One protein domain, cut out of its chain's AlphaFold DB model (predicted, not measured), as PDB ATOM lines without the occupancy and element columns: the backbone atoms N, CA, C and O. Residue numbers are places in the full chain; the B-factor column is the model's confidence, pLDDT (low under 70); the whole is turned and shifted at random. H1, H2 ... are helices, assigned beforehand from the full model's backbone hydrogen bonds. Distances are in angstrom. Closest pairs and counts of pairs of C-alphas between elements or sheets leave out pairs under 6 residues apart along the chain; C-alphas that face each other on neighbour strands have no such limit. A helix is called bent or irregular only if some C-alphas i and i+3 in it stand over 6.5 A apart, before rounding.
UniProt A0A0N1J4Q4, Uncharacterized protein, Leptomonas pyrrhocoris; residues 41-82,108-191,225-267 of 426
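This is residues 41 to 82, 108 to 191 and 225 to 267 of the 426 residues of an uncharacterized protein of Leptomonas pyrrhocoris (UniProt A0A0N1J4Q4). A long bent helix, H1, runs as a spine through a flat body: H3 and H6a cross its arm H1a on one side, and H7 and H8 pack on the other. The end of the long helix H8, residues 260 to 267, sticks out. The printed part has 169 residues with eight named helices, H1 to H8 in order; it is all helix and compact, with a radius of gyration of the C-alphas of 17.4 A and spans of 55 by 53 by 23 A.

H1, residues 41 to 82, begins at C-alpha 41 (23.427, 30.686, 70.975). Assigned as one helix by its hydrogen bonds, it is bent, with C-alphas 65 and 68 6.8 A apart, into H1a, residues 41 to 65, 35.6 A, and H1b, residues 68 to 82. H2 is residues 108 to 120, H3 122 to 141, H4 146 to 152 and H5 154 to 157. H6, residues 159 to 188, also assigned as one helix, is bent, with C-alphas 175 and 178 7.6 A apart, into H6a, 159 to 175, irregular with C-alphas 167 and 170 7.1 A apart, and H6b, 178 to 188. H7 is residues 226 to 233; H8, 239 to 267, 42.0 A, ends at C-alpha 267 (-9.690, 48.663, 33.033).

H1a and H6a touch about perpendicular at 75 degrees, closest C-alphas Phe 51 and Val 165, 5.2 A. Gly 60 of H1a and Ala 227 of H7 have C-alphas 4.4 A apart, the closest of these touching helices. Among the other touching pairs, with their closest C-alphas, are H2 and H6b, Val 115 and Thr 181, 7.0 A; H3 and H5, Ser 134 and Val 156, 5.2 A; and H4 and H8, Leu 152 and Val 251, 5.9 A. O i to N i+4 pairs are within hydrogen-bond range throughout H1a, H1b, H2, H3, H6b and H7, in 2 of 3 in H4, 11 of 13 in H6a and 23 of 25 in H8; H5 is too short for one.

The printed part has two cuts: C-alphas 82 and 108 are 14.0 A apart across the first, with 25 residues not printed, and C-alphas 191 and 225 are 24.2 A apart across the second, with 33 not printed. The links printed whole are tight. Mean pLDDT of the printed part is 73.3, with residues 133 to 161 and 240 to 267 among those under 70.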
ATOM      1  N   SER A  41      22.842  31.499  72.058       37.22
ATOM      2  CA  SER A  41      23.427  30.686  70.975       37.22
ATOM      3  C   SER A  41      22.315  29.942  70.259       37.22
ATOM      4  O   SER A  41      22.244  29.976  69.042       37.22
ATOM      5  N   ARG A  42      21.388  29.365  71.033       40.12
ATOM      6  CA  ARG A  42      20.237  28.634  70.507       40.12
ATOM      7  C   ARG A  42      19.191  29.564  69.897       40.12
ATOM      8  O   ARG A  42      18.565  29.202  68.911       40.12
ATOM      9  N   GLU A  43      19.022  30.767  70.450       46.97
ATOM     10  CA  GLU A  43      18.182  31.804  69.834       46.97
ATOM     11  C   GLU A  43      18.806  32.317  68.528       46.97
ATOM     12  O   GLU A  43      18.115  32.381  67.516       46.97
ATOM     13  N   TYR A  44      20.114  32.598  68.495       50.81
ATOM     14  CA  TYR A  44      20.804  33.047  67.279       50.81
ATOM     15  C   TYR A  44      20.863  31.956  66.197       50.81
ATOM     16  O   TYR A  44      20.671  32.257  65.021       50.81
ATOM     17  N   GLU A  45      21.050  30.689  66.583       59.38
ATOM     18  CA  GLU A  45      20.886  29.526  65.701       59.38
ATOM     19  C   GLU A  45      19.454  29.448  65.162       59.38
ATOM     20  O   GLU A  45      19.287  29.414  63.949       59.38
ATOM     21  N   SER A  46      18.426  29.545  66.015       64.25
ATOM     22  CA  SER A  46      17.029  29.504  65.557       64.25
ATOM     23  C   SER A  46      16.671  30.652  64.605       64.25
ATOM     24  O   SER A  46      15.949  30.441  63.638       64.25
ATOM     25  N   VAL A  47      17.226  31.851  64.812       71.38
ATOM     26  CA  VAL A  47      17.047  33.000  63.908       71.38
ATOM     27  C   VAL A  47      17.792  32.786  62.585       71.38
ATOM     28  O   VAL A  47      17.268  33.130  61.526       71.38
ATOM     29  N   LYS A  48      18.988  32.178  62.614       79.00
ATOM     30  CA  LYS A  48      19.724  31.792  61.401       79.00
ATOM     31  C   LYS A  48      18.964  30.723  60.608       79.00
ATOM     32  O   LYS A  48      18.859  30.850  59.393       79.00
ATOM     33  N   GLU A  49      18.425  29.707  61.278       81.19
ATOM     34  CA  GLU A  49      17.579  28.664  60.681       81.19
ATOM     35  C   GLU A  49      16.299  29.261  60.072       81.19
ATOM     36  O   GLU A  49      15.951  28.920  58.942       81.19
ATOM     37  N   ASP A  50      15.644  30.217  60.745       81.12
ATOM     38  CA  ASP A  50      14.463  30.912  60.212       81.12
ATOM     39  C   ASP A  50      14.807  31.701  58.934       81.12
ATOM     40  O   ASP A  50      14.087  31.616  57.938       81.12
ATOM     41  N   PHE A  51      15.941  32.416  58.904       84.69
ATOM     42  CA  PHE A  51      16.398  33.122  57.698       84.69
ATOM     43  C   PHE A  51      16.823  32.179  56.569       84.69
ATOM     44  O   PHE A  51      16.483  32.453  55.419       84.69
ATOM     45  N   LEU A  52      17.509  31.071  56.866       87.12
ATOM     46  CA  LEU A  52      17.872  30.054  55.871       87.12
ATOM     47  C   LEU A  52      16.629  29.386  55.275       87.12
ATOM     48  O   LEU A  52      16.534  29.271  54.056       87.12
ATOM     49  N   CYS A  53      15.642  29.023  56.095       86.81
ATOM     50  CA  CYS A  53      14.387  28.450  55.612       86.81
ATOM     51  C   CYS A  53      13.566  29.469  54.797       86.81
ATOM     52  O   CYS A  53      13.042  29.130  53.735       86.81
ATOM     53  N   ARG A  54      13.500  30.745  55.215       85.50
ATOM     54  CA  ARG A  54      12.848  31.817  54.428       85.50
ATOM     55  C   ARG A  54      13.552  32.078  53.099       85.50
ATOM     56  O   ARG A  54      12.872  32.220  52.085       85.50
ATOM     57  N   ALA A  55      14.885  32.115  53.095       87.88
ATOM     58  CA  ALA A  55      15.680  32.213  51.875       87.88
ATOM     59  C   ALA A  55      15.435  30.999  50.972       87.88
ATOM     60  O   ALA A  55      15.172  31.182  49.790       87.88
ATOM     61  N   CYS A  56      15.411  29.787  51.534       89.81
ATOM     62  CA  CYS A  56      15.141  28.563  50.792       89.81
ATOM     63  C   CYS A  56      13.777  28.606  50.089       89.81
ATOM     64  O   CYS A  56      13.699  28.408  48.877       89.81
ATOM     65  N   VAL A  57      12.705  28.922  50.825       85.81
ATOM     66  CA  VAL A  57      11.350  28.984  50.257       85.81
ATOM     67  C   VAL A  57      11.248  30.092  49.207       85.81
ATOM     68  O   VAL A  57      10.640  29.874  48.163       85.81
ATOM     69  N   GLY A  58      11.880  31.251  49.428       84.50
ATOM     70  CA  GLY A  58      11.930  32.339  48.444       84.50
ATOM     71  C   GLY A  58      12.698  31.975  47.168       84.50
ATOM     72  O   GLY A  58      12.222  32.255  46.069       84.50
ATOM     73  N   LEU A  59      13.853  31.315  47.300       88.06
ATOM     74  CA  LEU A  59      14.640  30.784  46.182       88.06
ATOM     75  C   LEU A  59      13.834  29.752  45.389       88.06
ATOM     76  O   LEU A  59      13.769  29.841  44.166       88.06
ATOM     77  N   GLY A  60      13.157  28.830  46.081       85.62
ATOM     78  CA  GLY A  60      12.254  27.859  45.472       85.62
ATOM     79  C   GLY A  60      11.090  28.523  44.729       85.62
ATOM     80  O   GLY A  60      10.860  28.194  43.571       85.62
ATOM     81  N   GLU A  61      10.385  29.480  45.348       84.69
ATOM     82  CA  GLU A  61       9.303  30.250  44.704       84.69
ATOM     83  C   GLU A  61       9.797  30.888  43.390       84.69
ATOM     84  O   GLU A  61       9.215  30.653  42.333       84.69
ATOM     85  N   VAL A  62      10.914  31.624  43.420       86.50
ATOM     86  CA  VAL A  62      11.486  32.273  42.224       86.50
ATOM     87  C   VAL A  62      11.951  31.249  41.180       86.50
ATOM     88  O   VAL A  62      11.744  31.448  39.982       86.50
ATOM     89  N   PHE A  63      12.542  30.133  41.603       88.12
ATOM     90  CA  PHE A  63      13.016  29.096  40.693       88.12
ATOM     91  C   PHE A  63      11.872  28.373  39.971       88.12
ATOM     92  O   PHE A  63      11.917  28.221  38.749       88.12
ATOM     93  N   PHE A  64      10.833  27.957  40.700       85.38
ATOM     94  CA  PHE A  64       9.687  27.243  40.135       85.38
ATOM     95  C   PHE A  64       8.748  28.155  39.329       85.38
ATOM     96  O   PHE A  64       8.240  27.705  38.300       85.38
ATOM     97  N   ASP A  65       8.552  29.414  39.744       83.12
ATOM     98  CA  ASP A  65       7.607  30.334  39.095       83.12
ATOM     99  C   ASP A  65       8.256  31.200  37.990       83.12
ATOM    100  O   ASP A  65       7.645  31.396  36.938       83.12
ATOM    101  N   GLU A  66       9.480  31.725  38.188       85.19
ATOM    102  CA  GLU A  66      10.126  32.669  37.249       85.19
ATOM    103  C   GLU A  66      11.195  32.014  36.340       85.19
ATOM    104  O   GLU A  66      11.339  32.431  35.189       85.19
ATOM    105  N   VAL A  67      11.941  30.997  36.804       87.62
ATOM    106  CA  VAL A  67      13.140  30.475  36.097       87.62
ATOM    107  C   VAL A  67      12.893  29.186  35.304       87.62
ATOM    108  O   VAL A  67      13.250  29.101  34.124       87.62
ATOM    109  N   LEU A  68      12.288  28.169  35.922       85.75
ATOM    110  CA  LEU A  68      12.069  26.866  35.287       85.75
ATOM    111  C   LEU A  68      11.120  26.900  34.076       85.75
ATOM    112  O   LEU A  68      11.443  26.233  33.087       85.75
ATOM    113  N   PRO A  69       9.984  27.632  34.079       85.81
ATOM    114  CA  PRO A  69       9.052  27.587  32.952       85.81
ATOM    115  C   PRO A  69       9.659  28.117  31.634       85.81
ATOM    116  O   PRO A  69       9.589  27.393  30.636       85.81
ATOM    117  N   PRO A  70      10.352  29.282  31.593       84.94
ATOM    118  CA  PRO A  70      11.022  29.754  30.375       84.94
ATOM    119  C   PRO A  70      12.098  28.798  29.835       84.94
ATOM    120  O   PRO A  70      12.223  28.636  28.616       84.94
ATOM    121  N   LEU A  71      12.859  28.139  30.721       85.12
ATOM    122  CA  LEU A  71      13.830  27.112  30.327       85.12
ATOM    123  C   LEU A  71      13.114  25.892  29.725       85.12
ATOM    124  O   LEU A  71      13.463  25.443  28.629       85.12
ATOM    125  N   ALA A  72      12.072  25.388  30.392       85.00
ATOM    126  CA  ALA A  72      11.305  24.235  29.928       85.00
ATOM    127  C   ALA A  72      10.689  24.462  28.543       85.00
ATOM    128  O   ALA A  72      10.781  23.580  27.685       85.00
ATOM    129  N   ASP A  73      10.135  25.646  28.283       83.69
ATOM    130  CA  ASP A  73       9.564  25.984  26.980       83.69
ATOM    131  C   ASP A  73      10.636  26.053  25.879       83.69
ATOM    132  O   ASP A  73      10.461  25.457  24.809       83.69
ATOM    133  N   ARG A  74      11.794  26.683  26.141       83.75
ATOM    134  CA  ARG A  74      12.920  26.762  25.187       83.75
ATOM    135  C   ARG A  74      13.409  25.371  24.759       83.75
ATOM    136  O   ARG A  74      13.573  25.105  23.558       83.75
ATOM    137  N   TYR A  75      13.629  24.468  25.715       80.94
ATOM    138  CA  TYR A  75      14.153  23.129  25.428       80.94
ATOM    139  C   TYR A  75      13.088  22.173  24.860       80.94
ATOM    140  O   TYR A  75      13.400  21.376  23.966       80.94
ATOM    141  N   ARG A  76      11.809  22.312  25.244       74.38
ATOM    142  CA  ARG A  76      10.692  21.594  24.599       74.38
ATOM    143  C   ARG A  76      10.520  21.981  23.130       74.38
ATOM    144  O   ARG A  76      10.476  21.092  22.277       74.38
ATOM    145  N   LEU A  77      10.493  23.277  22.809       64.75
ATOM    146  CA  LEU A  77      10.323  23.766  21.432       64.75
ATOM    147  C   LEU A  77      11.455  23.294  20.505       64.75
ATOM    148  O   LEU A  77      11.195  22.825  19.395       64.75
ATOM    149  N   SER A  78      12.699  23.323  20.988       61.28
ATOM    150  CA  SER A  78      13.872  22.835  20.243       61.28
ATOM    151  C   SER A  78      13.792  21.332  19.919       61.28
ATOM    152  O   SER A  78      14.229  20.884  18.854       61.28
ATOM    153  N   THR A  79      13.185  20.542  20.808       57.94
ATOM    154  CA  THR A  79      13.019  19.090  20.631       57.94
ATOM    155  C   THR A  79      11.963  18.779  19.558       57.94
ATOM    156  O   THR A  79      12.167  17.912  18.705       57.94
ATOM    157  N   VAL A  80      10.867  19.547  19.519       56.09
ATOM    158  CA  VAL A  80       9.830  19.421  18.478       56.09
ATOM    159  C   VAL A  80      10.364  19.849  17.105       56.09
ATOM    160  O   VAL A  80      10.213  19.106  16.137       56.09
ATOM    161  N   ALA A  81      11.074  20.979  17.018       51.97
ATOM    162  CA  ALA A  81      11.647  21.472  15.760       51.97
ATOM    163  C   ALA A  81      12.620  20.475  15.096       51.97
ATOM    164  O   ALA A  81      12.670  20.377  13.871       51.97
ATOM    165  N   THR A  82      13.346  19.689  15.895       51.78
ATOM    166  CA  THR A  82      14.295  18.676  15.398       51.78
ATOM    167  C   THR A  82      13.600  17.381  14.938       51.78
ATOM    168  O   THR A  82      14.163  16.621  14.152       51.78
ATOM    169  N   ARG A 108      22.679  19.655  25.199       82.69
ATOM    170  CA  ARG A 108      22.703  19.223  26.603       82.69
ATOM    171  C   ARG A 108      23.768  19.962  27.413       82.69
ATOM    172  O   ARG A 108      23.465  20.382  28.519       82.69
ATOM    173  N   GLU A 109      24.969  20.151  26.870       87.12
ATOM    174  CA  GLU A 109      26.024  20.973  27.484       87.12
ATOM    175  C   GLU A 109      25.535  22.409  27.709       87.12
ATOM    176  O   GLU A 109      25.644  22.923  28.816       87.12
ATOM    177  N   GLN A 110      24.913  23.024  26.697       88.19
ATOM    178  CA  GLN A 110      24.336  24.363  26.819       88.19
ATOM    179  C   GLN A 110      23.199  24.412  27.849       88.19
ATOM    180  O   GLN A 110      23.140  25.358  28.617       88.19
ATOM    181  N   MET A 111      22.329  23.399  27.908       87.25
ATOM    182  CA  MET A 111      21.272  23.317  28.923       87.25
ATOM    183  C   MET A 111      21.834  23.198  30.345       87.25
ATOM    184  O   MET A 111      21.283  23.796  31.259       87.25
ATOM    185  N   ILE A 112      22.919  22.442  30.538       89.69
ATOM    186  CA  ILE A 112      23.590  22.326  31.840       89.69
ATOM    187  C   ILE A 112      24.157  23.686  32.264       89.69
ATOM    188  O   ILE A 112      23.929  24.103  33.395       89.69
ATOM    189  N   VAL A 113      24.826  24.400  31.352       92.50
ATOM    190  CA  VAL A 113      25.348  25.752  31.617       92.50
ATOM    191  C   VAL A 113      24.212  26.744  31.892       92.50
ATOM    192  O   VAL A 113      24.238  27.393  32.926       92.50
ATOM    193  N   GLU A 114      23.169  26.802  31.052       92.25
ATOM    194  CA  GLU A 114      22.025  27.711  31.256       92.25
ATOM    195  C   GLU A 114      21.265  27.432  32.568       92.25
ATOM    196  O   GLU A 114      20.719  28.363  33.153       92.25
ATOM    197  N   VAL A 115      21.237  26.184  33.056       91.38
ATOM    198  CA  VAL A 115      20.666  25.842  34.372       91.38
ATOM    199  C   VAL A 115      21.556  26.329  35.514       91.38
ATOM    200  O   VAL A 115      21.036  26.954  36.434       91.38
ATOM    201  N   HIS A 116      22.871  26.094  35.466       92.62
ATOM    202  CA  HIS A 116      23.781  26.569  36.515       92.62
ATOM    203  C   HIS A 116      23.867  28.100  36.555       92.62
ATOM    204  O   HIS A 116      23.679  28.671  37.624       92.62
ATOM    205  N   ASP A 117      24.012  28.769  35.405       93.00
ATOM    206  CA  ASP A 117      23.990  30.238  35.304       93.00
ATOM    207  C   ASP A 117      22.691  30.826  35.893       93.00
ATOM    208  O   ASP A 117      22.699  31.884  36.528       93.00
ATOM    209  N   ALA A 118      21.556  30.146  35.692       91.62
ATOM    210  CA  ALA A 118      20.270  30.570  36.235       91.62
ATOM    211  C   ALA A 118      20.145  30.324  37.748       91.62
ATOM    212  O   ALA A 118      19.522  31.142  38.424       91.62
ATOM    213  N   ILE A 119      20.734  29.242  38.275       92.38
ATOM    214  CA  ILE A 119      20.799  28.952  39.717       92.38
ATOM    215  C   ILE A 119      21.708  29.964  40.424       92.38
ATOM    216  O   ILE A 119      21.280  30.565  41.407       92.38
ATOM    217  N   ASP A 120      22.899  30.240  39.890       92.44
ATOM    218  CA  ASP A 120      23.833  31.237  40.435       92.44
ATOM    219  C   ASP A 120      23.204  32.646  40.484       92.44
ATOM    220  O   ASP A 120      23.452  33.426  41.405       92.44
ATOM    221  N   ALA A 121      22.318  32.963  39.532       92.69
ATOM    222  CA  ALA A 121      21.560  34.212  39.493       92.69
ATOM    223  C   ALA A 121      20.309  34.250  40.406       92.69
ATOM    224  O   ALA A 121      19.633  35.285  40.457       92.69
ATOM    225  N   LEU A 122      19.967  33.175  41.134       90.69
ATOM    226  CA  LEU A 122      18.726  33.124  41.920       90.69
ATOM    227  C   LEU A 122      18.695  34.104  43.096       90.69
ATOM    228  O   LEU A 122      17.636  34.672  43.354       90.69
ATOM    229  N   CYS A 123      19.810  34.356  43.791       92.31
ATOM    230  CA  CYS A 123      19.815  35.346  44.880       92.31
ATOM    231  C   CYS A 123      19.543  36.766  44.361       92.31
ATOM    232  O   CYS A 123      18.738  37.502  44.930       92.31
ATOM    233  N   ASP A 124      20.129  37.094  43.213       92.25
ATOM    234  CA  ASP A 124      19.890  38.318  42.452       92.25
ATOM    235  C   ASP A 124      18.420  38.455  42.009       92.25
ATOM    236  O   ASP A 124      17.866  39.555  41.962       92.25
ATOM    237  N   ALA A 125      17.787  37.341  41.630       87.56
ATOM    238  CA  ALA A 125      16.379  37.290  41.246       87.56
ATOM    239  C   ALA A 125      15.444  37.398  42.465       87.56
ATOM    240  O   ALA A 125      14.442  38.112  42.400       87.56
ATOM    241  N   LEU A 126      15.801  36.774  43.592       86.88
ATOM    242  CA  LEU A 126      15.088  36.876  44.864       86.88
ATOM    243  C   LEU A 126      15.112  38.307  45.411       86.88
ATOM    244  O   LEU A 126      14.050  38.829  45.749       86.88
ATOM    245  N   GLU A 127      16.268  38.978  45.423       87.50
ATOM    246  CA  GLU A 127      16.364  40.388  45.827       87.50
ATOM    247  C   GLU A 127      15.440  41.268  44.970       87.50
ATOM    248  O   GLU A 127      14.616  42.020  45.498       87.50
ATOM    249  N   LYS A 128      15.486  41.104  43.641       86.56
ATOM    250  CA  LYS A 128      14.601  41.822  42.707       86.56
ATOM    251  C   LYS A 128      13.124  41.487  42.945       86.56
ATOM    252  O   LYS A 128      12.286  42.383  42.852       86.56
ATOM    253  N   SER A 129      12.781  40.241  43.272       80.69
ATOM    254  CA  SER A 129      11.402  39.836  43.574       80.69
ATOM    255  C   SER A 129      10.896  40.484  44.868       80.69
ATOM    256  O   SER A 129       9.810  41.071  44.876       80.69
ATOM    257  N   ILE A 130      11.701  40.498  45.936       78.06
ATOM    258  CA  ILE A 130      11.354  41.171  47.197       78.06
ATOM    259  C   ILE A 130      11.273  42.696  46.995       78.06
ATOM    260  O   ILE A 130      10.348  43.335  47.501       78.06
ATOM    261  N   GLN A 131      12.157  43.290  46.187       79.31
ATOM    262  CA  GLN A 131      12.111  44.717  45.847       79.31
ATOM    263  C   GLN A 131      10.860  45.090  45.028       79.31
ATOM    264  O   GLN A 131      10.221  46.106  45.301       79.31
ATOM    265  N   ARG A 132      10.445  44.259  44.059       74.69
ATOM    266  CA  ARG A 132       9.161  44.436  43.351       74.69
ATOM    267  C   ARG A 132       7.984  44.367  44.329       74.69
ATOM    268  O   ARG A 132       7.090  45.210  44.266       74.69
ATOM    269  N   GLN A 133       7.997  43.400  45.252       68.50
ATOM    270  CA  GLN A 133       6.958  43.249  46.275       68.50
ATOM    271  C   GLN A 133       6.906  44.449  47.233       68.50
ATOM    272  O   GLN A 133       5.810  44.878  47.591       68.50
ATOM    273  N   SER A 134       8.047  45.037  47.613       67.00
ATOM    274  CA  SER A 134       8.075  46.216  48.490       67.00
ATOM    275  C   SER A 134       7.588  47.490  47.794       67.00
ATOM    276  O   SER A 134       6.865  48.278  48.405       67.00
ATOM    277  N   VAL A 135       7.868  47.660  46.498       65.94
ATOM    278  CA  VAL A 135       7.305  48.758  45.691       65.94
ATOM    279  C   VAL A 135       5.796  48.579  45.472       65.94
ATOM    280  O   VAL A 135       5.041  49.537  45.640       65.94
ATOM    281  N   ALA A 136       5.324  47.366  45.166       63.09
ATOM    282  CA  ALA A 136       3.893  47.070  45.030       63.09
ATOM    283  C   ALA A 136       3.127  47.251  46.357       63.09
ATOM    284  O   ALA A 136       2.000  47.758  46.381       63.09
ATOM    285  N   ALA A 137       3.759  46.906  47.481       58.44
ATOM    286  CA  ALA A 137       3.253  47.218  48.810       58.44
ATOM    287  C   ALA A 137       3.168  48.737  49.032       58.44
ATOM    288  O   ALA A 137       2.092  49.244  49.343       58.44
ATOM    289  N   ALA A 138       4.242  49.492  48.782       56.69
ATOM    290  CA  ALA A 138       4.247  50.949  48.936       56.69
ATOM    291  C   ALA A 138       3.188  51.654  48.061       56.69
ATOM    292  O   ALA A 138       2.550  52.604  48.513       56.69
ATOM    293  N   ALA A 139       2.934  51.156  46.847       55.16
ATOM    294  CA  ALA A 139       1.865  51.656  45.980       55.16
ATOM    295  C   ALA A 139       0.454  51.375  46.538       55.16
ATOM    296  O   ALA A 139      -0.454  52.181  46.347       55.16
ATOM    297  N   THR A 140       0.264  50.266  47.262       52.34
ATOM    298  CA  THR A 140      -1.028  49.901  47.877       52.34
ATOM    299  C   THR A 140      -1.256  50.504  49.270       52.34
ATOM    300  O   THR A 140      -2.413  50.666  49.662       52.34
ATOM    301  N   VAL A 141      -0.205  50.964  49.971       49.78
ATOM    302  CA  VAL A 141      -0.318  51.786  51.204       49.78
ATOM    303  C   VAL A 141      -1.120  53.069  50.966       49.78
ATOM    304  O   VAL A 141      -1.809  53.546  51.863       49.78
ATOM    305  N   ALA A 142      -1.091  53.617  49.747       46.91
ATOM    306  CA  ALA A 142      -1.891  54.786  49.383       46.91
ATOM    307  C   ALA A 142      -3.415  54.527  49.391       46.91
ATOM    308  O   ALA A 142      -4.183  55.484  49.296       46.91
ATOM    309  N   ALA A 143      -3.852  53.264  49.487       49.88
ATOM    310  CA  ALA A 143      -5.256  52.867  49.390       49.88
ATOM    311  C   ALA A 143      -5.820  52.154  50.634       49.88
ATOM    312  O   ALA A 143      -7.025  52.252  50.849       49.88
ATOM    313  N   ASN A 144      -5.017  51.438  51.439       46.50
ATOM    314  CA  ASN A 144      -5.498  50.753  52.651       46.50
ATOM    315  C   ASN A 144      -4.417  50.500  53.726       46.50
ATOM    316  O   ASN A 144      -3.218  50.534  53.466       46.50
ATOM    317  N   ASP A 145      -4.906  50.233  54.941       49.84
ATOM    318  CA  ASP A 145      -4.217  50.192  56.239       49.84
ATOM    319  C   ASP A 145      -2.847  49.470  56.299       49.84
ATOM    320  O   ASP A 145      -2.725  48.275  56.009       49.84
ATOM    321  N   ALA A 146      -1.822  50.163  56.809       50.38
ATOM    322  CA  ALA A 146      -0.460  49.626  56.958       50.38
ATOM    323  C   ALA A 146      -0.372  48.436  57.941       50.38
ATOM    324  O   ALA A 146       0.500  47.576  57.805       50.38
ATOM    325  N   ALA A 147      -1.299  48.349  58.902       43.69
ATOM    326  CA  ALA A 147      -1.373  47.245  59.862       43.69
ATOM    327  C   ALA A 147      -1.787  45.911  59.213       43.69
ATOM    328  O   ALA A 147      -1.332  44.850  59.639       43.69
ATOM    329  N   ALA A 148      -2.600  45.944  58.149       42.94
ATOM    330  CA  ALA A 148      -2.882  44.743  57.366       42.94
ATOM    331  C   ALA A 148      -1.623  44.293  56.610       42.94
ATOM    332  O   ALA A 148      -1.317  43.108  56.557       42.94
ATOM    333  N   GLN A 149      -0.841  45.234  56.083       47.19
ATOM    334  CA  GLN A 149       0.355  44.929  55.299       47.19
ATOM    335  C   GLN A 149       1.478  44.277  56.127       47.19
ATOM    336  O   GLN A 149       2.140  43.362  55.637       47.19
ATOM    337  N   GLN A 150       1.611  44.656  57.404       46.72
ATOM    338  CA  GLN A 150       2.468  43.980  58.393       46.72
ATOM    339  C   GLN A 150       2.154  42.484  58.559       46.72
ATOM    340  O   GLN A 150       3.067  41.697  58.794       46.72
ATOM    341  N   LEU A 151       0.884  42.094  58.409       44.91
ATOM    342  CA  LEU A 151       0.418  40.702  58.474       44.91
ATOM    343  C   LEU A 151       0.461  39.983  57.116       44.91
ATOM    344  O   LEU A 151       0.417  38.757  57.080       44.91
ATOM    345  N   LEU A 152       0.513  40.721  56.002       45.72
ATOM    346  CA  LEU A 152       0.482  40.150  54.649       45.72
ATOM    347  C   LEU A 152       1.877  39.885  54.062       45.72
ATOM    348  O   LEU A 152       2.001  39.041  53.175       45.72
ATOM    349  N   ASN A 153       2.919  40.612  54.492       52.66
ATOM    350  CA  ASN A 153       4.283  40.392  54.003       52.66
ATOM    351  C   ASN A 153       5.373  40.844  55.012       52.66
ATOM    352  O   ASN A 153       5.842  41.988  54.950       52.66
ATOM    353  N   PRO A 154       5.831  39.961  55.924       50.44
ATOM    354  CA  PRO A 154       6.855  40.313  56.910       50.44
ATOM    355  C   PRO A 154       8.234  40.613  56.295       50.44
ATOM    356  O   PRO A 154       8.975  41.406  56.873       50.44
ATOM    357  N   LEU A 155       8.560  40.053  55.118       50.38
ATOM    358  CA  LEU A 155       9.795  40.352  54.365       50.38
ATOM    359  C   LEU A 155       9.826  41.801  53.868       50.38
ATOM    360  O   LEU A 155      10.877  42.430  53.842       50.38
ATOM    361  N   VAL A 156       8.667  42.344  53.498       51.03
ATOM    362  CA  VAL A 156       8.531  43.734  53.046       51.03
ATOM    363  C   VAL A 156       8.406  44.706  54.220       51.03
ATOM    364  O   VAL A 156       8.913  45.823  54.151       51.03
ATOM    365  N   SER A 157       7.744  44.303  55.309       51.09
ATOM    366  CA  SER A 157       7.493  45.199  56.444       51.09
ATOM    367  C   SER A 157       8.646  45.303  57.451       51.09
ATOM    368  O   SER A 157       8.628  46.208  58.288       51.09
ATOM    369  N   SER A 158       9.615  44.387  57.437       60.66
ATOM    370  CA  SER A 158      10.719  44.351  58.399       60.66
ATOM    371  C   SER A 158      12.044  44.356  57.649       60.66
ATOM    372  O   SER A 158      12.462  43.332  57.116       60.66
ATOM    373  N   LYS A 159      12.723  45.511  57.641       66.00
ATOM    374  CA  LYS A 159      14.036  45.654  56.999       66.00
ATOM    375  C   LYS A 159      15.054  44.637  57.530       66.00
ATOM    376  O   LYS A 159      15.790  44.058  56.747       66.00
ATOM    377  N   ASP A 160      15.031  44.355  58.829       63.12
ATOM    378  CA  ASP A 160      15.926  43.361  59.436       63.12
ATOM    379  C   ASP A 160      15.671  41.939  58.901       63.12
ATOM    380  O   ASP A 160      16.594  41.134  58.810       63.12
ATOM    381  N   LEU A 161      14.426  41.628  58.512       67.94
ATOM    382  CA  LEU A 161      14.052  40.334  57.935       67.94
ATOM    383  C   LEU A 161      14.349  40.259  56.430       67.94
ATOM    384  O   LEU A 161      14.731  39.198  55.948       67.94
ATOM    385  N   HIS A 162      14.230  41.380  55.710       75.25
ATOM    386  CA  HIS A 162      14.762  41.533  54.353       75.25
ATOM    387  C   HIS A 162      16.274  41.284  54.338       75.25
ATOM    388  O   HIS A 162      16.746  40.345  53.702       75.25
ATOM    389  N   ASP A 163      17.024  42.092  55.089       75.50
ATOM    390  CA  ASP A 163      18.485  42.069  55.095       75.50
ATOM    391  C   ASP A 163      19.002  40.711  55.612       75.50
ATOM    392  O   ASP A 163      19.930  40.151  55.035       75.50
ATOM    393  N   GLY A 164      18.342  40.114  56.617       79.69
ATOM    394  CA  GLY A 164      18.637  38.760  57.097       79.69
ATOM    395  C   GLY A 164      18.465  37.666  56.035       79.69
ATOM    396  O   GLY A 164      19.324  36.794  55.920       79.69
ATOM    397  N   VAL A 165      17.411  37.728  55.213       83.44
ATOM    398  CA  VAL A 165      17.176  36.759  54.125       83.44
ATOM    399  C   VAL A 165      18.140  36.959  52.956       83.44
ATOM    400  O   VAL A 165      18.652  35.971  52.433       83.44
ATOM    401  N   ILE A 166      18.465  38.201  52.583       85.25
ATOM    402  CA  ILE A 166      19.476  38.475  51.548       85.25
ATOM    403  C   ILE A 166      20.868  37.998  51.995       85.25
ATOM    404  O   ILE A 166      21.574  37.363  51.216       85.25
ATOM    405  N   ILE A 167      21.243  38.210  53.263       87.69
ATOM    406  CA  ILE A 167      22.509  37.711  53.834       87.69
ATOM    407  C   ILE A 167      22.528  36.176  53.929       87.69
ATOM    408  O   ILE A 167      23.574  35.562  53.716       87.69
ATOM    409  N   ALA A 168      21.394  35.539  54.233       87.75
ATOM    410  CA  ALA A 168      21.282  34.081  54.276       87.75
ATOM    411  C   ALA A 168      21.249  33.429  52.882       87.75
ATOM    412  O   ALA A 168      21.552  32.241  52.766       87.75
ATOM    413  N   CYS A 169      20.913  34.187  51.833       91.50
ATOM    414  CA  CYS A 169      20.668  33.656  50.495       91.50
ATOM    415  C   CYS A 169      21.839  32.849  49.906       91.50
ATOM    416  O   CYS A 169      21.583  31.723  49.484       91.50
ATOM    417  N   PRO A 170      23.107  33.315  49.921       92.38
ATOM    418  CA  PRO A 170      24.212  32.546  49.342       92.38
ATOM    419  C   PRO A 170      24.448  31.205  50.048       92.38
ATOM    420  O   PRO A 170      24.705  30.212  49.381       92.38
ATOM    421  N   MET A 171      24.297  31.158  51.380       91.25
ATOM    422  CA  MET A 171      24.400  29.907  52.146       91.25
ATOM    423  C   MET A 171      23.239  28.959  51.829       91.25
ATOM    424  O   MET A 171      23.455  27.773  51.621       91.25
ATOM    425  N   ALA A 172      22.005  29.474  51.768       89.81
ATOM    426  CA  ALA A 172      20.848  28.660  51.400       89.81
ATOM    427  C   ALA A 172      20.981  28.107  49.971       89.81
ATOM    428  O   ALA A 172      20.627  26.955  49.741       89.81
ATOM    429  N   LEU A 173      21.513  28.913  49.042       93.12
ATOM    430  CA  LEU A 173      21.763  28.542  47.650       93.12
ATOM    431  C   LEU A 173      22.848  27.461  47.527       93.12
ATOM    432  O   LEU A 173      22.650  26.506  46.783       93.12
ATOM    433  N   GLU A 174      23.953  27.582  48.269       93.81
ATOM    434  CA  GLU A 174      25.043  26.593  48.307       93.81
ATOM    435  C   GLU A 174      24.532  25.205  48.730       93.81
ATOM    436  O   GLU A 174      24.768  24.226  48.021       93.81
ATOM    437  N   GLU A 175      23.746  25.137  49.809       91.38
ATOM    438  CA  GLU A 175      23.162  23.893  50.338       91.38
ATOM    439  C   GLU A 175      22.108  23.266  49.397       91.38
ATOM    440  O   GLU A 175      21.943  22.047  49.369       91.38
ATOM    441  N   MET A 176      21.389  24.068  48.597       91.44
ATOM    442  CA  MET A 176      20.339  23.566  47.693       91.44
ATOM    443  C   MET A 176      20.764  23.378  46.231       91.44
ATOM    444  O   MET A 176      19.981  22.827  45.458       91.44
ATOM    445  N   ASN A 177      21.949  23.842  45.820       92.25
ATOM    446  CA  ASN A 177      22.369  23.899  44.412       92.25
ATOM    447  C   ASN A 177      22.242  22.537  43.704       92.25
ATOM    448  O   ASN A 177      21.659  22.440  42.622       92.25
ATOM    449  N   GLU A 178      22.708  21.461  44.347       90.69
ATOM    450  CA  GLU A 178      22.606  20.097  43.812       90.69
ATOM    451  C   GLU A 178      21.140  19.656  43.644       90.69
ATOM    452  O   GLU A 178      20.757  19.153  42.584       90.69
ATOM    453  N   ALA A 179      20.290  19.924  44.640       88.94
ATOM    454  CA  ALA A 179      18.873  19.565  44.620       88.94
ATOM    455  C   ALA A 179      18.063  20.381  43.591       88.94
ATOM    456  O   ALA A 179      17.197  19.826  42.906       88.94
ATOM    457  N   LEU A 180      18.361  21.677  43.428       88.44
ATOM    458  CA  LEU A 180      17.793  22.521  42.370       88.44
ATOM    459  C   LEU A 180      18.206  22.015  40.985       88.44
ATOM    460  O   LEU A 180      17.366  21.903  40.093       88.44
ATOM    461  N   THR A 181      19.485  21.674  40.815       89.25
ATOM    462  CA  THR A 181      20.061  21.174  39.560       89.25
ATOM    463  C   THR A 181      19.423  19.846  39.134       89.25
ATOM    464  O   THR A 181      18.971  19.705  37.996       89.25
ATOM    465  N   ASP A 182      19.320  18.876  40.047       88.44
ATOM    466  CA  ASP A 182      18.648  17.596  39.795       88.44
ATOM    467  C   ASP A 182      17.154  17.795  39.476       88.44
ATOM    468  O   ASP A 182      16.634  17.242  38.502       88.44
ATOM    469  N   THR A 183      16.472  18.672  40.219       86.44
ATOM    470  CA  THR A 183      15.072  19.036  39.951       86.44
ATOM    471  C   THR A 183      14.904  19.676  38.567       86.44
ATOM    472  O   THR A 183      14.019  19.266  37.810       86.44
ATOM    473  N   ALA A 184      15.778  20.608  38.170       86.69
ATOM    474  CA  ALA A 184      15.783  21.176  36.822       86.69
ATOM    475  C   ALA A 184      15.930  20.090  35.759       86.69
ATOM    476  O   ALA A 184      15.115  20.013  34.841       86.69
ATOM    477  N   PHE A 185      16.925  19.211  35.875       87.81
ATOM    478  CA  PHE A 185      17.144  18.182  34.862       87.81
ATOM    479  C   PHE A 185      16.013  17.149  34.804       87.81
ATOM    480  O   PHE A 185      15.658  16.737  33.700       87.81
ATOM    481  N   LYS A 186      15.367  16.815  35.928       85.50
ATOM    482  CA  LYS A 186      14.130  16.011  35.954       85.50
ATOM    483  C   LYS A 186      12.971  16.674  35.198       85.50
ATOM    484  O   LYS A 186      12.200  15.976  34.543       85.50
ATOM    485  N   HIS A 187      12.852  18.002  35.251       81.38
ATOM    486  CA  HIS A 187      11.825  18.751  34.516       81.38
ATOM    487  C   HIS A 187      12.169  19.004  33.035       81.38
ATOM    488  O   HIS A 187      11.259  19.066  32.201       81.38
ATOM    489  N   LEU A 188      13.455  19.155  32.703       80.62
ATOM    490  CA  LEU A 188      13.933  19.544  31.370       80.62
ATOM    491  C   LEU A 188      14.263  18.357  30.450       80.62
ATOM    492  O   LEU A 188      14.113  18.475  29.231       80.62
ATOM    493  N   LEU A 189      14.707  17.214  30.989       79.56
ATOM    494  CA  LEU A 189      15.084  16.054  30.178       79.56
ATOM    495  C   LEU A 189      13.855  15.216  29.777       79.56
ATOM    496  O   LEU A 189      13.085  14.789  30.639       79.56
ATOM    497  N   PRO A 190      13.669  14.903  28.479       62.41
ATOM    498  CA  PRO A 190      12.549  14.088  28.024       62.41
ATOM    499  C   PRO A 190      12.739  12.594  28.345       62.41
ATOM    500  O   PRO A 190      13.100  11.801  27.478       62.41
ATOM    501  N   GLY A 191      12.385  12.213  29.576       53.69
ATOM    502  CA  GLY A 191      11.803  10.907  29.892       53.69
ATOM    503  C   GLY A 191      12.658   9.906  30.677       53.69
ATOM    504  O   GLY A 191      13.544   9.265  30.124       53.69
ATOM    505  N   PRO A 225       2.978  24.167  49.313       63.53
ATOM    506  CA  PRO A 225       3.504  24.585  48.013       63.53
ATOM    507  C   PRO A 225       4.785  23.822  47.641       63.53
ATOM    508  O   PRO A 225       5.551  23.441  48.523       63.53
ATOM    509  N   ALA A 226       5.064  23.658  46.342       69.31
ATOM    510  CA  ALA A 226       6.199  22.859  45.852       69.31
ATOM    511  C   ALA A 226       7.573  23.352  46.350       69.31
ATOM    512  O   ALA A 226       8.413  22.547  46.745       69.31
ATOM    513  N   ALA A 227       7.775  24.674  46.406       74.69
ATOM    514  CA  ALA A 227       8.966  25.286  47.003       74.69
ATOM    515  C   ALA A 227       9.139  24.926  48.488       74.69
ATOM    516  O   ALA A 227      10.253  24.867  48.997       74.69
ATOM    517  N   GLY A 228       8.029  24.680  49.186       72.88
ATOM    518  CA  GLY A 228       8.036  24.366  50.600       72.88
ATOM    519  C   GLY A 228       8.393  22.919  50.903       72.88
ATOM    520  O   GLY A 228       9.325  22.672  51.665       72.88
ATOM    521  N   THR A 229       7.739  21.974  50.220       77.94
ATOM    522  CA  THR A 229       8.104  20.550  50.303       77.94
ATOM    523  C   THR A 229       9.561  20.323  49.907       77.94
ATOM    524  O   THR A 229      10.262  19.571  50.572       77.94
ATOM    525  N   PHE A 230      10.047  21.038  48.886       83.62
ATOM    526  CA  PHE A 230      11.452  21.008  48.477       83.62
ATOM    527  C   PHE A 230      12.404  21.411  49.620       83.62
ATOM    528  O   PHE A 230      13.375  20.713  49.894       83.62
ATOM    529  N   CYS A 231      12.111  22.495  50.343       85.69
ATOM    530  CA  CYS A 231      12.960  22.952  51.446       85.69
ATOM    531  C   CYS A 231      12.931  22.052  52.692       85.69
ATOM    532  O   CYS A 231      13.909  22.022  53.442       85.69
ATOM    533  N   GLU A 232      11.838  21.316  52.920       85.19
ATOM    534  CA  GLU A 232      11.795  20.247  53.926       85.19
ATOM    535  C   GLU A 232      12.619  19.024  53.479       85.19
ATOM    536  O   GLU A 232      13.376  18.479  54.277       85.19
ATOM    537  N   GLU A 233      12.536  18.626  52.202       85.56
ATOM    538  CA  GLU A 233      13.296  17.499  51.630       85.56
ATOM    539  C   GLU A 233      14.817  17.738  51.620       85.56
ATOM    540  O   GLU A 233      15.581  16.814  51.894       85.56
ATOM    541  N   VAL A 234      15.259  18.977  51.371       86.25
ATOM    542  CA  VAL A 234      16.676  19.395  51.464       86.25
ATOM    543  C   VAL A 234      17.134  19.558  52.929       86.25
ATOM    544  O   VAL A 234      18.326  19.644  53.206       86.25
ATOM    545  N   GLY A 235      16.212  19.568  53.899       85.12
ATOM    546  CA  GLY A 235      16.528  19.683  55.329       85.12
ATOM    547  C   GLY A 235      16.843  21.105  55.816       85.12
ATOM    548  O   GLY A 235      17.206  21.279  56.978       85.12
ATOM    549  N   LEU A 236      16.663  22.125  54.968       84.62
ATOM    550  CA  LEU A 236      16.851  23.543  55.315       84.62
ATOM    551  C   LEU A 236      15.682  24.127  56.124       84.62
ATOM    552  O   LEU A 236      15.832  25.168  56.763       84.62
ATOM    553  N   CYS A 237      14.519  23.473  56.107       84.06
ATOM    554  CA  CYS A 237      13.342  23.861  56.875       84.06
ATOM    555  C   CYS A 237      12.925  22.769  57.868       84.06
ATOM    556  O   CYS A 237      12.621  21.641  57.488       84.06
ATOM    557  N   SER A 238      12.797  23.139  59.145       79.81
ATOM    558  CA  SER A 238      12.034  22.352  60.120       79.81
ATOM    559  C   SER A 238      10.528  22.505  59.849       79.81
ATOM    560  O   SER A 238      10.091  23.645  59.658       79.81
ATOM    561  N   PRO A 239       9.700  21.440  59.926       70.12
ATOM    562  CA  PRO A 239       8.258  21.517  59.651       70.12
ATOM    563  C   PRO A 239       7.496  22.574  60.468       70.12
ATOM    564  O   PRO A 239       6.480  23.113  60.029       70.12
ATOM    565  N   TYR A 240       7.995  22.910  61.662       59.12
ATOM    566  CA  TYR A 240       7.421  23.959  62.508       59.12
ATOM    567  C   TYR A 240       7.643  25.366  61.930       59.12
ATOM    568  O   TYR A 240       6.700  26.140  61.774       59.12
ATOM    569  N   VAL A 241       8.891  25.675  61.568       61.84
ATOM    570  CA  VAL A 241       9.279  26.931  60.904       61.84
ATOM    571  C   VAL A 241       8.586  27.028  59.540       61.84
ATOM    572  O   VAL A 241       8.056  28.074  59.157       61.84
ATOM    573  N   HIS A 242       8.492  25.892  58.851       58.72
ATOM    574  CA  HIS A 242       7.869  25.778  57.547       58.72
ATOM    575  C   HIS A 242       6.369  26.114  57.549       58.72
ATOM    576  O   HIS A 242       5.906  26.849  56.674       58.72
ATOM    577  N   TYR A 243       5.615  25.666  58.560       60.44
ATOM    578  CA  TYR A 243       4.194  26.001  58.729       60.44
ATOM    579  C   TYR A 243       3.949  27.516  58.833       60.44
ATOM    580  O   TYR A 243       3.040  28.051  58.195       60.44
ATOM    581  N   HIS A 244       4.785  28.235  59.587       62.69
ATOM    582  CA  HIS A 244       4.661  29.690  59.705       62.69
ATOM    583  C   HIS A 244       4.966  30.393  58.372       62.69
ATOM    584  O   HIS A 244       4.158  31.201  57.907       62.69
ATOM    585  N   ILE A 245       6.060  30.028  57.699       63.16
ATOM    586  CA  ILE A 245       6.481  30.650  56.431       63.16
ATOM    587  C   ILE A 245       5.520  30.328  55.275       63.16
ATOM    588  O   ILE A 245       5.266  31.189  54.432       63.16
ATOM    589  N   THR A 246       4.944  29.124  55.225       61.06
ATOM    590  CA  THR A 246       3.929  28.778  54.213       61.06
ATOM    591  C   THR A 246       2.597  29.459  54.467       61.06
ATOM    592  O   THR A 246       1.955  29.882  53.505       61.06
ATOM    593  N   SER A 247       2.219  29.681  55.730       60.31
ATOM    594  CA  SER A 247       1.065  30.525  56.042       60.31
ATOM    595  C   SER A 247       1.268  31.966  55.537       60.31
ATOM    596  O   SER A 247       0.375  32.498  54.875       60.31
ATOM    597  N   ASP A 248       2.472  32.539  55.701       58.81
ATOM    598  CA  ASP A 248       2.856  33.828  55.102       58.81
ATOM    599  C   ASP A 248       2.837  33.761  53.555       58.81
ATOM    600  O   ASP A 248       2.409  34.704  52.889       58.81
ATOM    601  N   ALA A 249       3.287  32.656  52.946       58.41
ATOM    602  CA  ALA A 249       3.332  32.466  51.489       58.41
ATOM    603  C   ALA A 249       1.941  32.369  50.839       58.41
ATOM    604  O   ALA A 249       1.666  33.053  49.850       58.41
ATOM    605  N   ASP A 250       1.028  31.581  51.412       58.47
ATOM    606  CA  ASP A 250      -0.367  31.477  50.962       58.47
ATOM    607  C   ASP A 250      -1.121  32.804  51.126       58.47
ATOM    608  O   ASP A 250      -2.065  33.096  50.385       58.47
ATOM    609  N   VAL A 251      -0.736  33.608  52.118       57.25
ATOM    610  CA  VAL A 251      -1.239  34.971  52.303       57.25
ATOM    611  C   VAL A 251      -0.677  35.906  51.221       57.25
ATOM    612  O   VAL A 251      -1.463  36.595  50.564       57.25
ATOM    613  N   ARG A 252       0.634  35.861  50.936       59.38
ATOM    614  CA  ARG A 252       1.270  36.596  49.822       59.38
ATOM    615  C   ARG A 252       0.660  36.236  48.460       59.38
ATOM    616  O   ARG A 252       0.396  37.133  47.660       59.38
ATOM    617  N   ARG A 253       0.384  34.953  48.181       63.62
ATOM    618  CA  ARG A 253      -0.251  34.519  46.918       63.62
ATOM    619  C   ARG A 253      -1.665  35.082  46.778       63.62
ATOM    620  O   ARG A 253      -1.949  35.724  45.774       63.62
ATOM    621  N   ARG A 254      -2.505  34.952  47.812       60.66
ATOM    622  CA  ARG A 254      -3.864  35.527  47.819       60.66
ATOM    623  C   ARG A 254      -3.869  37.052  47.686       60.66
ATOM    624  O   ARG A 254      -4.779  37.599  47.070       60.66
ATOM    625  N   ALA A 255      -2.857  37.744  48.213       55.34
ATOM    626  CA  ALA A 255      -2.698  39.182  48.006       55.34
ATOM    627  C   ALA A 255      -2.384  39.533  46.537       55.34
ATOM    628  O   ALA A 255      -2.974  40.479  46.015       55.34
ATOM    629  N   ARG A 256      -1.527  38.758  45.850       63.41
ATOM    630  CA  ARG A 256      -1.261  38.911  44.403       63.41
ATOM    631  C   ARG A 256      -2.513  38.631  43.564       63.41
ATOM    632  O   ARG A 256      -2.928  39.497  42.802       63.41
ATOM    633  N   GLU A 257      -3.175  37.497  43.798       68.12
ATOM    634  CA  GLU A 257      -4.443  37.120  43.144       68.12
ATOM    635  C   GLU A 257      -5.516  38.222  43.304       68.12
ATOM    636  O   GLU A 257      -6.219  38.569  42.354       68.12
ATOM    637  N   ALA A 258      -5.621  38.829  44.494       61.16
ATOM    638  CA  ALA A 258      -6.547  39.929  44.759       61.16
ATOM    639  C   ALA A 258      -6.148  41.251  44.073       61.16
ATOM    640  O   ALA A 258      -7.032  41.998  43.648       61.16
ATOM    641  N   GLN A 259      -4.850  41.550  43.949       62.75
ATOM    642  CA  GLN A 259      -4.356  42.726  43.219       62.75
ATOM    643  C   GLN A 259      -4.605  42.602  41.711       62.75
ATOM    644  O   GLN A 259      -5.103  43.549  41.105       62.75
ATOM    645  N   GLU A 260      -4.337  41.436  41.121       67.94
ATOM    646  CA  GLU A 260      -4.627  41.148  39.710       67.94
ATOM    647  C   GLU A 260      -6.136  41.207  39.423       67.94
ATOM    648  O   GLU A 260      -6.577  41.843  38.466       67.94
ATOM    649  N   ALA A 261      -6.969  40.641  40.302       67.44
ATOM    650  CA  ALA A 261      -8.423  40.762  40.191       67.44
ATOM    651  C   ALA A 261      -8.924  42.218  40.325       67.44
ATOM    652  O   ALA A 261      -9.961  42.573  39.751       67.44
ATOM    653  N   ALA A 262      -8.213  43.068  41.074       64.12
ATOM    654  CA  ALA A 262      -8.543  44.482  41.232       64.12
ATOM    655  C   ALA A 262      -8.116  45.332  40.023       64.12
ATOM    656  O   ALA A 262      -8.895  46.187  39.596       64.12
ATOM    657  N   SER A 263      -6.939  45.090  39.433       64.25
ATOM    658  CA  SER A 263      -6.494  45.807  38.228       64.25
ATOM    659  C   SER A 263      -7.398  45.512  37.029       64.25
ATOM    660  O   SER A 263      -7.840  46.445  36.359       64.25
ATOM    661  N   ILE A 264      -7.808  44.251  36.843       65.69
ATOM    662  CA  ILE A 264      -8.756  43.840  35.790       65.69
ATOM    663  C   ILE A 264     -10.114  44.565  35.913       65.69
ATOM    664  O   ILE A 264     -10.767  44.845  34.907       65.69
ATOM    665  N   ARG A 265     -10.557  44.912  37.131       58.12
ATOM    666  CA  ARG A 265     -11.808  45.667  37.345       58.12
ATOM    667  C   ARG A 265     -11.704  47.158  37.017       58.12
ATOM    668  O   ARG A 265     -12.724  47.761  36.686       58.12
ATOM    669  N   LEU A 266     -10.514  47.747  37.116       56.69
ATOM    670  CA  LEU A 266     -10.304  49.165  36.818       56.69
ATOM    671  C   LEU A 266     -10.306  49.423  35.304       56.69
ATOM    672  O   LEU A 266     -11.019  50.323  34.867       56.69
ATOM    673  N   ASP A 267      -9.645  48.576  34.507       52.72
ATOM    674  CA  ASP A 267      -9.690  48.663  33.033       52.72
ATOM    675  C   ASP A 267     -11.091  48.369  32.456       52.72
ATOM    676  O   ASP A 267     -11.473  48.899  31.416       52.72
TER     677      ASP A 267